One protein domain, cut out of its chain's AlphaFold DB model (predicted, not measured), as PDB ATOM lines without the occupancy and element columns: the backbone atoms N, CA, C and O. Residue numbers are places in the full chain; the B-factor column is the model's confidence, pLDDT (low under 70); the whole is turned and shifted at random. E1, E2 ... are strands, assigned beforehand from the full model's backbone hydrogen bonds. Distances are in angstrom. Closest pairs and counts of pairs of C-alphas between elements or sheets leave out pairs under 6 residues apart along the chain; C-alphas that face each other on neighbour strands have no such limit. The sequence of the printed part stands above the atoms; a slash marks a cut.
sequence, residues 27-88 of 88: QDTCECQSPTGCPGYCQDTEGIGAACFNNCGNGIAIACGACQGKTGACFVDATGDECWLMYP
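AT A GLANCE: This is residues 27 to 88 of the 88 residues of an uncharacterized protein of Gloeophyllum trabeum (strain ATCC 11539 / FP-39264 / Madison 617) (UniProt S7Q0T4). One strongly twisted sheet of six strands is curled like part of a barrel and folded back on itself, so that E4 and E3 form one leaf facing a second leaf of E1, E5 and E6, with E2 as the hinge between them. The barrel is not closed: E4 and E6 are the two free edges, and the link of residues 64 to 71 leads from E4 in one leaf to E5 in the other. The printed part has 62 residues with six named strands, E1 to E6 in order along the chain, and no named helix; the class is all strand. The sheet runs E4, E3, E2, E1, E5, E6 and is mixed, with E1 and E5 the parallel pair. The whole is compact and rounded, with a radius of gyration of the C-alphas of 9.9 A and spans of 25 by 25 by 20 A.

IN THESE COORDINATES: The sheet's two longest strands by residues are E1, residues 27 to 33, and E2, residues 39 to 45, with 7 residues each. E1 begins at C-alpha 27 at (93.578, 74.976, 126.520) and is 14.5 A long from first to last C-alpha. E2 is 18.1 A long and runs from C-alpha 39 at (100.741, 87.777, 128.853) to C-alpha 45 at (102.493, 69.739, 129.129). E3, residues 49 to 54, is 16.0 A long, and E4, residues 61 to 63, is 6.4 A long. E5, residues 72 to 76, is 13.3 A long. E6, residues 83 to 85, is 7.2 A long and ends at C-alpha 85 at (92.049, 80.448, 138.445).

HOW THE PARTS SIT: E1, E2, E3 and E4 form a meander, each strand the antiparallel neighbour of the one before. E1 and E2 are a hairpin with 129 degrees between their directions, and N 40 and O 32 are 2.8 A apart, within hydrogen-bond range. E2 and E3 are a hairpin at 153 degrees, with N 43 and O 51 at 2.8 A and N 53 and O 41 at 2.9 A, both within hydrogen-bond range. E3 and E4 are a hairpin at 138 degrees, with N 52 and O 62 within hydrogen-bond range at 2.8 A. On the other side of E1 from E2 comes E5, parallel to E1 at 40 degrees, with N 74 and O 31 within hydrogen-bond range at 2.7 A. E5 and the edge strand E6 are an antiparallel hairpin at 162 degrees, with N 75 and O 84 within hydrogen-bond range at 2.9 A. The sheet is a folded sheet, one sheet bent back into two leaves: E4 and E3 face E1, E5 and E6, with 23 pairs of C-alphas within 11 A. Between the leaves, the closest C-alphas of E1 and E3 are those of Cys 32 and Cys 52, 5.8 A apart. The closest C-alphas of the edge strands E4 and E6 are those of Ala 63 and Cys 83, 7.9 A apart. E1 and E4, E2 and E6, and E3 and E6 are apart.

THE WHOLE: The two C-alphas farthest apart are those of Gly 57 and Pro 88, at 27.7 A. The printed part has no cut and ends at Pro 88, the chain's last residue. The links E1 to E2 and E2 to E3 are tight, the other three are short, and no link is long. The mean pLDDT of the printed part is 71.9. Confidence is low, under 70, at residues 27 to 30, 34 to 38, 56 to 60, 72, 78 to 80 and 87 to 88.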
ATOM      1  N   GLN A  27      94.812  74.583 125.854       59.16
ATOM      2  CA  GLN A  27      93.578  74.976 126.520       59.16
ATOM      3  C   GLN A  27      93.215  76.353 125.979       59.16
ATOM      4  O   GLN A  27      93.552  77.369 126.573       59.16
ATOM      5  N   ASP A  28      92.612  76.371 124.784       54.28
ATOM      6  CA  ASP A  28      92.405  77.551 123.925       54.28
ATOM      7  C   ASP A  28      91.673  78.735 124.588       54.28
ATOM      8  O   ASP A  28      91.601  79.819 124.016       54.28
ATOM      9  N   THR A  29      91.160  78.554 125.799       60.12
ATOM     10  CA  THR A  29      90.404  79.540 126.576       60.12
ATOM     11  C   THR A  29      91.064  79.936 127.892       60.12
ATOM     12  O   THR A  29      90.454  80.676 128.658       60.12
ATOM     13  N   CYS A  30      92.249  79.408 128.196       61.69
ATOM     14  CA  CYS A  30      92.973  79.714 129.420       61.69
ATOM     15  C   CYS A  30      94.136  80.662 129.114       61.69
ATOM     16  O   CYS A  30      95.158  80.271 128.540       61.69
ATOM     17  N   GLU A  31      93.964  81.930 129.470       71.25
ATOM     18  CA  GLU A  31      95.029  82.929 129.415       71.25
ATOM     19  C   GLU A  31      95.751  82.925 130.751       71.25
ATOM     20  O   GLU A  31      95.103  82.843 131.790       71.25
ATOM     21  N   CYS A  32      97.078  83.022 130.757       75.00
ATOM     22  CA  CYS A  32      97.799  83.161 132.011       75.00
ATOM     23  C   CYS A  32      98.550  84.483 132.081       75.00
ATOM     24  O   CYS A  32      99.189  84.909 131.119       75.00
ATOM     25  N   GLN A  33      98.472  85.142 133.233       71.62
ATOM     26  CA  GLN A  33      99.276  86.312 133.529       71.62
ATOM     27  C   GLN A  33     100.391  85.892 134.474       71.62
ATOM     28  O   GLN A  33     100.166  85.490 135.615       71.62
ATOM     29  N   SER A  34     101.610  85.961 133.956       64.81
ATOM     30  CA  SER A  34     102.804  85.765 134.769       64.81
ATOM     31  C   SER A  34     103.000  86.965 135.708       64.81
ATOM     32  O   SER A  34     102.554  88.077 135.399       64.81
ATOM     33  N   PRO A  35     103.702  86.786 136.832       60.47
ATOM     34  CA  PRO A  35     103.881  87.832 137.843       60.47
ATOM     35  C   PRO A  35     104.615  89.083 137.365       60.47
ATOM     36  O   PRO A  35     104.487  90.154 137.952       60.47
ATOM     37  N   THR A  36     105.367  88.977 136.274       63.91
ATOM     38  CA  THR A  36     105.988  90.114 135.591       63.91
ATOM     39  C   THR A  36     104.978  90.950 134.794       63.91
ATOM     40  O   THR A  36     105.370  91.864 134.075       63.91
ATOM     41  N   GLY A  37     103.677  90.649 134.901       66.44
ATOM     42  CA  GLY A  37     102.597  91.275 134.136       66.44
ATOM     43  C   GLY A  37     102.518  90.773 132.697       66.44
ATOM     44  O   GLY A  37     101.719  91.271 131.905       66.44
ATOM     45  N   CYS A  38     103.344  89.788 132.350       69.25
ATOM     46  CA  CYS A  38     103.500  89.350 130.983       69.25
ATOM     47  C   CYS A  38     102.380  88.402 130.561       69.25
ATOM     48  O   CYS A  38     102.097  87.445 131.297       69.25
ATOM     49  N   PRO A  39     101.777  88.641 129.380       74.19
ATOM     50  CA  PRO A  39     100.741  87.777 128.853       74.19
ATOM     51  C   PRO A  39     101.334  86.416 128.495       74.19
ATOM     52  O   PRO A  39     102.477  86.299 128.038       74.19
ATOM     53  N   GLY A  40     100.531  85.390 128.697       77.62
ATOM     54  CA  GLY A  40     100.871  84.006 128.452       77.62
ATOM     55  C   GLY A  40      99.624  83.186 128.164       77.62
ATOM     56  O   GLY A  40      98.502  83.692 128.163       77.62
ATOM     57  N   TYR A  41      99.828  81.906 127.902       76.69
ATOM     58  CA  TYR A  41      98.746  80.962 127.656       76.69
ATOM     59  C   TYR A  41      98.940  79.709 128.498       76.69
ATOM     60  O   TYR A  41     100.074  79.310 128.781       76.69
ATOM     61  N   CYS A  42      97.832  79.083 128.880       77.56
ATOM     62  CA  CYS A  42      97.875  77.783 129.527       77.56
ATOM     63  C   CYS A  42      97.904  76.677 128.470       77.56
ATOM     64  O   CYS A  42      97.173  76.701 127.475       77.56
ATOM     65  N   GLN A  43      98.725  75.669 128.705       78.75
ATOM     66  CA  GLN A  43      98.821  74.495 127.856       78.75
ATOM     67  C   GLN A  43      99.113  73.271 128.717       78.75
ATOM     68  O   GLN A  43      99.927  73.339 129.637       78.75
ATOM     69  N   ASP A  44      98.458  72.148 128.426       79.19
ATOM     70  CA  ASP A  44      98.834  70.880 129.047       79.19
ATOM     71  C   ASP A  44     100.189  70.423 128.501       79.19
ATOM     72  O   ASP A  44     100.367  70.263 127.292       79.19
ATOM     73  N   THR A  45     101.141  70.224 129.409       76.56
ATOM     74  CA  THR A  45     102.493  69.739 129.129       76.56
ATOM     75  C   THR A  45     102.652  68.332 129.687       76.56
ATOM     76  O   THR A  45     102.338  68.066 130.850       76.56
ATOM     77  N   GLU A  46     103.164  67.418 128.867       76.81
ATOM     78  CA  GLU A  46     103.407  66.038 129.279       76.81
ATOM     79  C   GLU A  46     104.344  65.976 130.501       76.81
ATOM     80  O   GLU A  46     105.386  66.628 130.542       76.81
ATOM     81  N   GLY A  47     103.949  65.218 131.528       75.50
ATOM     82  CA  GLY A  47     104.714  65.061 132.771       75.50
ATOM     83  C   GLY A  47     104.561  66.193 133.796       75.50
ATOM     84  O   GLY A  47     105.011  66.026 134.926       75.50
ATOM     85  N   ILE A  48     103.902  67.302 133.440       74.75
ATOM     86  CA  ILE A  48     103.669  68.458 134.329       74.75
ATOM     87  C   ILE A  48     102.164  68.724 134.522       74.75
ATOM     88  O   ILE A  48     101.739  69.111 135.609       74.75
ATOM     89  N   GLY A  49     101.344  68.475 133.496       77.38
ATOM     90  CA  GLY A  49      99.933  68.870 133.450       77.38
ATOM     91  C   GLY A  49      99.769  70.283 132.891       77.38
ATOM     92  O   GLY A  49     100.608  70.748 132.118       77.38
ATOM     93  N   ALA A  50      98.696  70.978 133.266       78.88
ATOM     94  CA  ALA A  50      98.474  72.351 132.827       78.88
ATOM     95  C   ALA A  50      99.628  73.248 133.289       78.88
ATOM     96  O   ALA A  50      99.967  73.275 134.470       78.88
ATOM     97  N   ALA A  51     100.229  73.976 132.355       81.00
ATOM     98  CA  ALA A  51     101.333  74.885 132.599       81.00
ATOM     99  C   ALA A  51     101.086  76.230 131.912       81.00
ATOM    100  O   ALA A  51     100.513  76.296 130.827       81.00
ATOM    101  N   CYS A  52     101.522  77.306 132.556       80.19
ATOM    102  CA  CYS A  52     101.502  78.657 132.023       80.19
ATOM    103  C   CYS A  52     102.811  78.956 131.291       80.19
ATOM    104  O   CYS A  52     103.887  78.851 131.878       80.19
ATOM    105  N   PHE A  53     102.713  79.381 130.033       78.94
ATOM    106  CA  PHE A  53     103.845  79.801 129.209       78.94
ATOM    107  C   PHE A  53     103.833  81.319 129.041       78.94
ATOM    108  O   PHE A  53     102.889  81.868 128.472       78.94
ATOM    109  N   ASN A  54     104.877  82.009 129.512       74.62
ATOM    110  CA  ASN A  54     104.979  83.464 129.390       74.62
ATOM    111  C   ASN A  54     105.611  83.910 128.056       74.62
ATOM    112  O   ASN A  54     106.602  83.351 127.591       74.62
ATOM    113  N   ASN A  55     105.084  84.979 127.453       71.06
ATOM    114  CA  ASN A  55     105.599  85.498 126.176       71.06
ATOM    115  C   ASN A  55     106.747  86.518 126.331       71.06
ATOM    116  O   ASN A  55     107.264  87.015 125.334       71.06
ATOM    117  N   CYS A  56     107.172  86.837 127.558       64.75
ATOM    118  CA  CYS A  56     108.199  87.854 127.834       64.75
ATOM    119  C   CYS A  56     109.642  87.342 127.914       64.75
ATOM    120  O   CYS A  56     110.511  88.033 128.439       64.75
ATOM    121  N   GLY A  57     109.926  86.168 127.351       53.31
ATOM    122  CA  GLY A  57     111.280  85.910 126.856       53.31
ATOM    123  C   GLY A  57     112.109  84.854 127.573       53.31
ATOM    124  O   GLY A  57     113.252  84.673 127.174       53.31
ATOM    125  N   ASN A  58     111.554  84.097 128.523       60.84
ATOM    126  CA  ASN A  58     112.247  82.894 129.013       60.84
ATOM    127  C   ASN A  58     111.570  81.588 128.575       60.84
ATOM    128  O   ASN A  58     112.179  80.532 128.712       60.84
ATOM    129  N   GLY A  59     110.335  81.640 128.053       60.19
ATOM    130  CA  GLY A  59     109.595  80.446 127.628       60.19
ATOM    131  C   GLY A  59     109.415  79.420 128.750       60.19
ATOM    132  O   GLY A  59     109.235  78.236 128.475       60.19
ATOM    133  N   ILE A  60     109.519  79.859 130.010       69.81
ATOM    134  CA  ILE A  60     109.438  78.983 131.175       69.81
ATOM    135  C   ILE A  60     107.979  78.575 131.332       69.81
ATOM    136  O   ILE A  60     107.102  79.428 131.472       69.81
ATOM    137  N   ALA A  61     107.753  77.265 131.303       73.94
ATOM    138  CA  ALA A  61     106.487  76.658 131.663       73.94
ATOM    139  C   ALA A  61     106.394  76.606 133.190       73.94
ATOM    140  O   ALA A  61     107.199  75.931 133.833       73.94
ATOM    141  N   ILE A  62     105.430  77.313 133.771       76.81
ATOM    142  CA  ILE A  62     105.154  77.226 135.206       76.81
ATOM    143  C   ILE A  62     103.965  76.301 135.407       76.81
ATOM    144  O   ILE A  62     102.900  76.532 134.836       76.81
ATOM    145  N   ALA A  63     104.146  75.245 136.197       77.31
ATOM    146  CA  ALA A  63     103.082  74.299 136.489       77.31
ATOM    147  C   ALA A  63     101.897  75.017 137.152       77.31
ATOM    148  O   ALA A  63     102.048  75.728 138.140       77.31
ATOM    149  N   CYS A  64     100.706  74.822 136.606       77.06
ATOM    150  CA  CYS A  64      99.480  75.432 137.081       77.06
ATOM    151  C   CYS A  64      98.294  74.466 136.938       77.06
ATOM    152  O   CYS A  64      97.421  74.609 136.079       77.06
ATOM    153  N   GLY A  65      98.236  73.476 137.833       77.31
ATOM    154  CA  GLY A  65      97.159  72.481 137.857       77.31
ATOM    155  C   GLY A  65      95.764  73.069 138.109       77.31
ATOM    156  O   GLY A  65      94.774  72.499 137.658       77.31
ATOM    157  N   ALA A  66      95.669  74.241 138.752       77.25
ATOM    158  CA  ALA A  66      94.404  74.951 138.979       77.25
ATOM    159  C   ALA A  66      93.652  75.280 137.678       77.25
ATOM    160  O   ALA A  66      92.433  75.456 137.681       77.25
ATOM    161  N   CYS A  67      94.385  75.338 136.571       75.44
ATOM    162  CA  CYS A  67      93.878  75.736 135.273       75.44
ATOM    163  C   CYS A  67      93.607  74.559 134.353       75.44
ATOM    164  O   CYS A  67      93.193  74.762 133.222       75.44
ATOM    165  N   GLN A  68      93.803  73.326 134.822       78.94
ATOM    166  CA  GLN A  68      93.604  72.147 134.001       78.94
ATOM    167  C   GLN A  68      92.127  71.936 133.634       78.94
ATOM    168  O   GLN A  68      91.273  71.769 134.505       78.94
ATOM    169  N   GLY A  69      91.828  71.908 132.333       72.19
ATOM    170  CA  GLY A  69      90.477  71.739 131.807       72.19
ATOM    171  C   GLY A  69      89.563  72.925 132.113       72.19
ATOM    172  O   GLY A  69      88.347  72.743 132.192       72.19
ATOM    173  N   LYS A  70      90.134  74.115 132.344       73.94
ATOM    174  CA  LYS A  70      89.389  75.326 132.695       73.94
ATOM    175  C   LYS A  70      89.459  76.370 131.587       73.94
ATOM    176  O   LYS A  70      90.392  76.441 130.792       73.94
ATOM    177  N   THR A  71      88.426  77.194 131.559       71.75
ATOM    178  CA  THR A  71      88.317  78.422 130.774       71.75
ATOM    179  C   THR A  71      88.575  79.604 131.708       71.75
ATOM    180  O   THR A  71      88.187  79.527 132.869       71.75
ATOM    181  N   GLY A  72      89.225  80.673 131.242       69.56
ATOM    182  CA  GLY A  72      89.396  81.908 132.015       69.56
ATOM    183  C   GLY A  72      90.842  82.378 132.179       69.56
ATOM    184  O   GLY A  72      91.739  81.981 131.440       69.56
ATOM    185  N   ALA A  73      91.052  83.277 133.141       74.81
ATOM    186  CA  ALA A  73      92.362  83.854 133.427       74.81
ATOM    187  C   ALA A  73      93.032  83.134 134.601       74.81
ATOM    188  O   ALA A  73      92.442  82.989 135.673       74.81
ATOM    189  N   CYS A  74      94.279  82.731 134.411       79.00
ATOM    190  CA  CYS A  74      95.108  82.054 135.391       79.00
ATOM    191  C   CYS A  74      96.248  82.945 135.841       79.00
ATOM    192  O   CYS A  74      96.954  83.541 135.032       79.00
ATOM    193  N   PHE A  75      96.430  83.039 137.146       77.81
ATOM    194  CA  PHE A  75      97.465  83.868 137.736       77.81
ATOM    195  C   PHE A  75      98.476  82.975 138.407       77.81
ATOM    196  O   PHE A  75      98.116  82.090 139.178       77.81
ATOM    197  N   VAL A  76      99.731  83.239 138.079       76.69
ATOM    198  CA  VAL A  76     100.884  82.638 138.725       76.69
ATOM    199  C   VAL A  76     101.544  83.734 139.548       76.69
ATOM    200  O   VAL A  76     101.674  84.871 139.082       76.69
ATOM    201  N   ASP A  77     101.930  83.419 140.775       72.50
ATOM    202  CA  ASP A  77     102.610  84.367 141.646       72.50
ATOM    203  C   ASP A  77     104.067  84.635 141.204       72.50
ATOM    204  O   ASP A  77     104.590  84.011 140.282       72.50
ATOM    205  N   ALA A  78     104.732  85.593 141.865       66.94
ATOM    206  CA  ALA A  78     106.105  86.023 141.559       66.94
ATOM    207  C   ALA A  78     107.164  84.933 141.690       66.94
ATOM    208  O   ALA A  78     108.189  85.000 141.009       66.94
ATOM    209  N   THR A  79     106.911  83.960 142.553       69.06
ATOM    210  CA  THR A  79     107.814  82.848 142.831       69.06
ATOM    211  C   THR A  79     107.590  81.671 141.885       69.06
ATOM    212  O   THR A  79     108.523  80.913 141.633       69.06
ATOM    213  N   GLY A  80     106.412  81.583 141.257       67.94
ATOM    214  CA  GLY A  80     106.039  80.457 140.405       67.94
ATOM    215  C   GLY A  80     105.604  79.225 141.202       67.94
ATOM    216  O   GLY A  80     105.459  78.156 140.612       67.94
ATOM    217  N   ASP A  81     105.415  79.375 142.514       71.00
ATOM    218  CA  ASP A  81     105.019  78.312 143.436       71.00
ATOM    219  C   ASP A  81     103.494  78.224 143.578       71.00
ATOM    220  O   ASP A  81     102.942  77.143 143.802       71.00
ATOM    221  N   GLU A  82     102.792  79.348 143.421       76.88
ATOM    222  CA  GLU A  82     101.343  79.421 143.559       76.88
ATOM    223  C   GLU A  82     100.674  79.741 142.224       76.88
ATOM    224  O   GLU A  82     101.076  80.643 141.485       76.88
ATOM    225  N   CYS A  83      99.597  79.010 141.930       78.50
ATOM    226  CA  CYS A  83      98.752  79.291 140.782       78.50
ATOM    227  C   CYS A  83      97.265  79.162 141.111       78.50
ATOM    228  O   CYS A  83      96.846  78.193 141.750       78.50
ATOM    229  N   TRP A  84      96.455  80.102 140.622       79.94
ATOM    230  CA  TRP A  84      95.006  80.101 140.814       79.94
ATOM    231  C   TRP A  84      94.238  80.558 139.572       79.94
ATOM    232  O   TRP A  84      94.681  81.404 138.794       79.94
ATOM    233  N   LEU A  85      93.034  80.007 139.425       78.88
ATOM    234  CA  LEU A  85      92.049  80.448 138.445       78.88
ATOM    235  C   LEU A  85      91.338  81.692 138.992       78.88
ATOM    236  O   LEU A  85      90.719  81.636 140.053       78.88
ATOM    237  N   MET A  86      91.437  82.814 138.285       72.75
ATOM    238  CA  MET A  86      90.847  84.082 138.717       72.75
ATOM    239  C   MET A  86      89.329  84.102 138.509       72.75
ATOM    240  O   MET A  86      88.603  84.602 139.364       72.75
ATOM    241  N   TYR A  87      88.856  83.532 137.396       62.88
ATOM    242  CA  TYR A  87      87.435  83.417 137.063       62.88
ATOM    243  C   TYR A  87      87.188  82.117 136.280       62.88
ATOM    244  O   TYR A  87      87.953  81.856 135.349       62.88
ATOM    245  N   PRO A  88      86.186  81.304 136.662       54.94
ATOM    246  CA  PRO A  88      85.794  80.097 135.933       54.94
ATOM    247  C   PRO A  88      84.989  80.377 134.657       54.94
ATOM    248  O   PRO A  88      84.264  81.398 134.623       54.94
TER     249      PRO A  88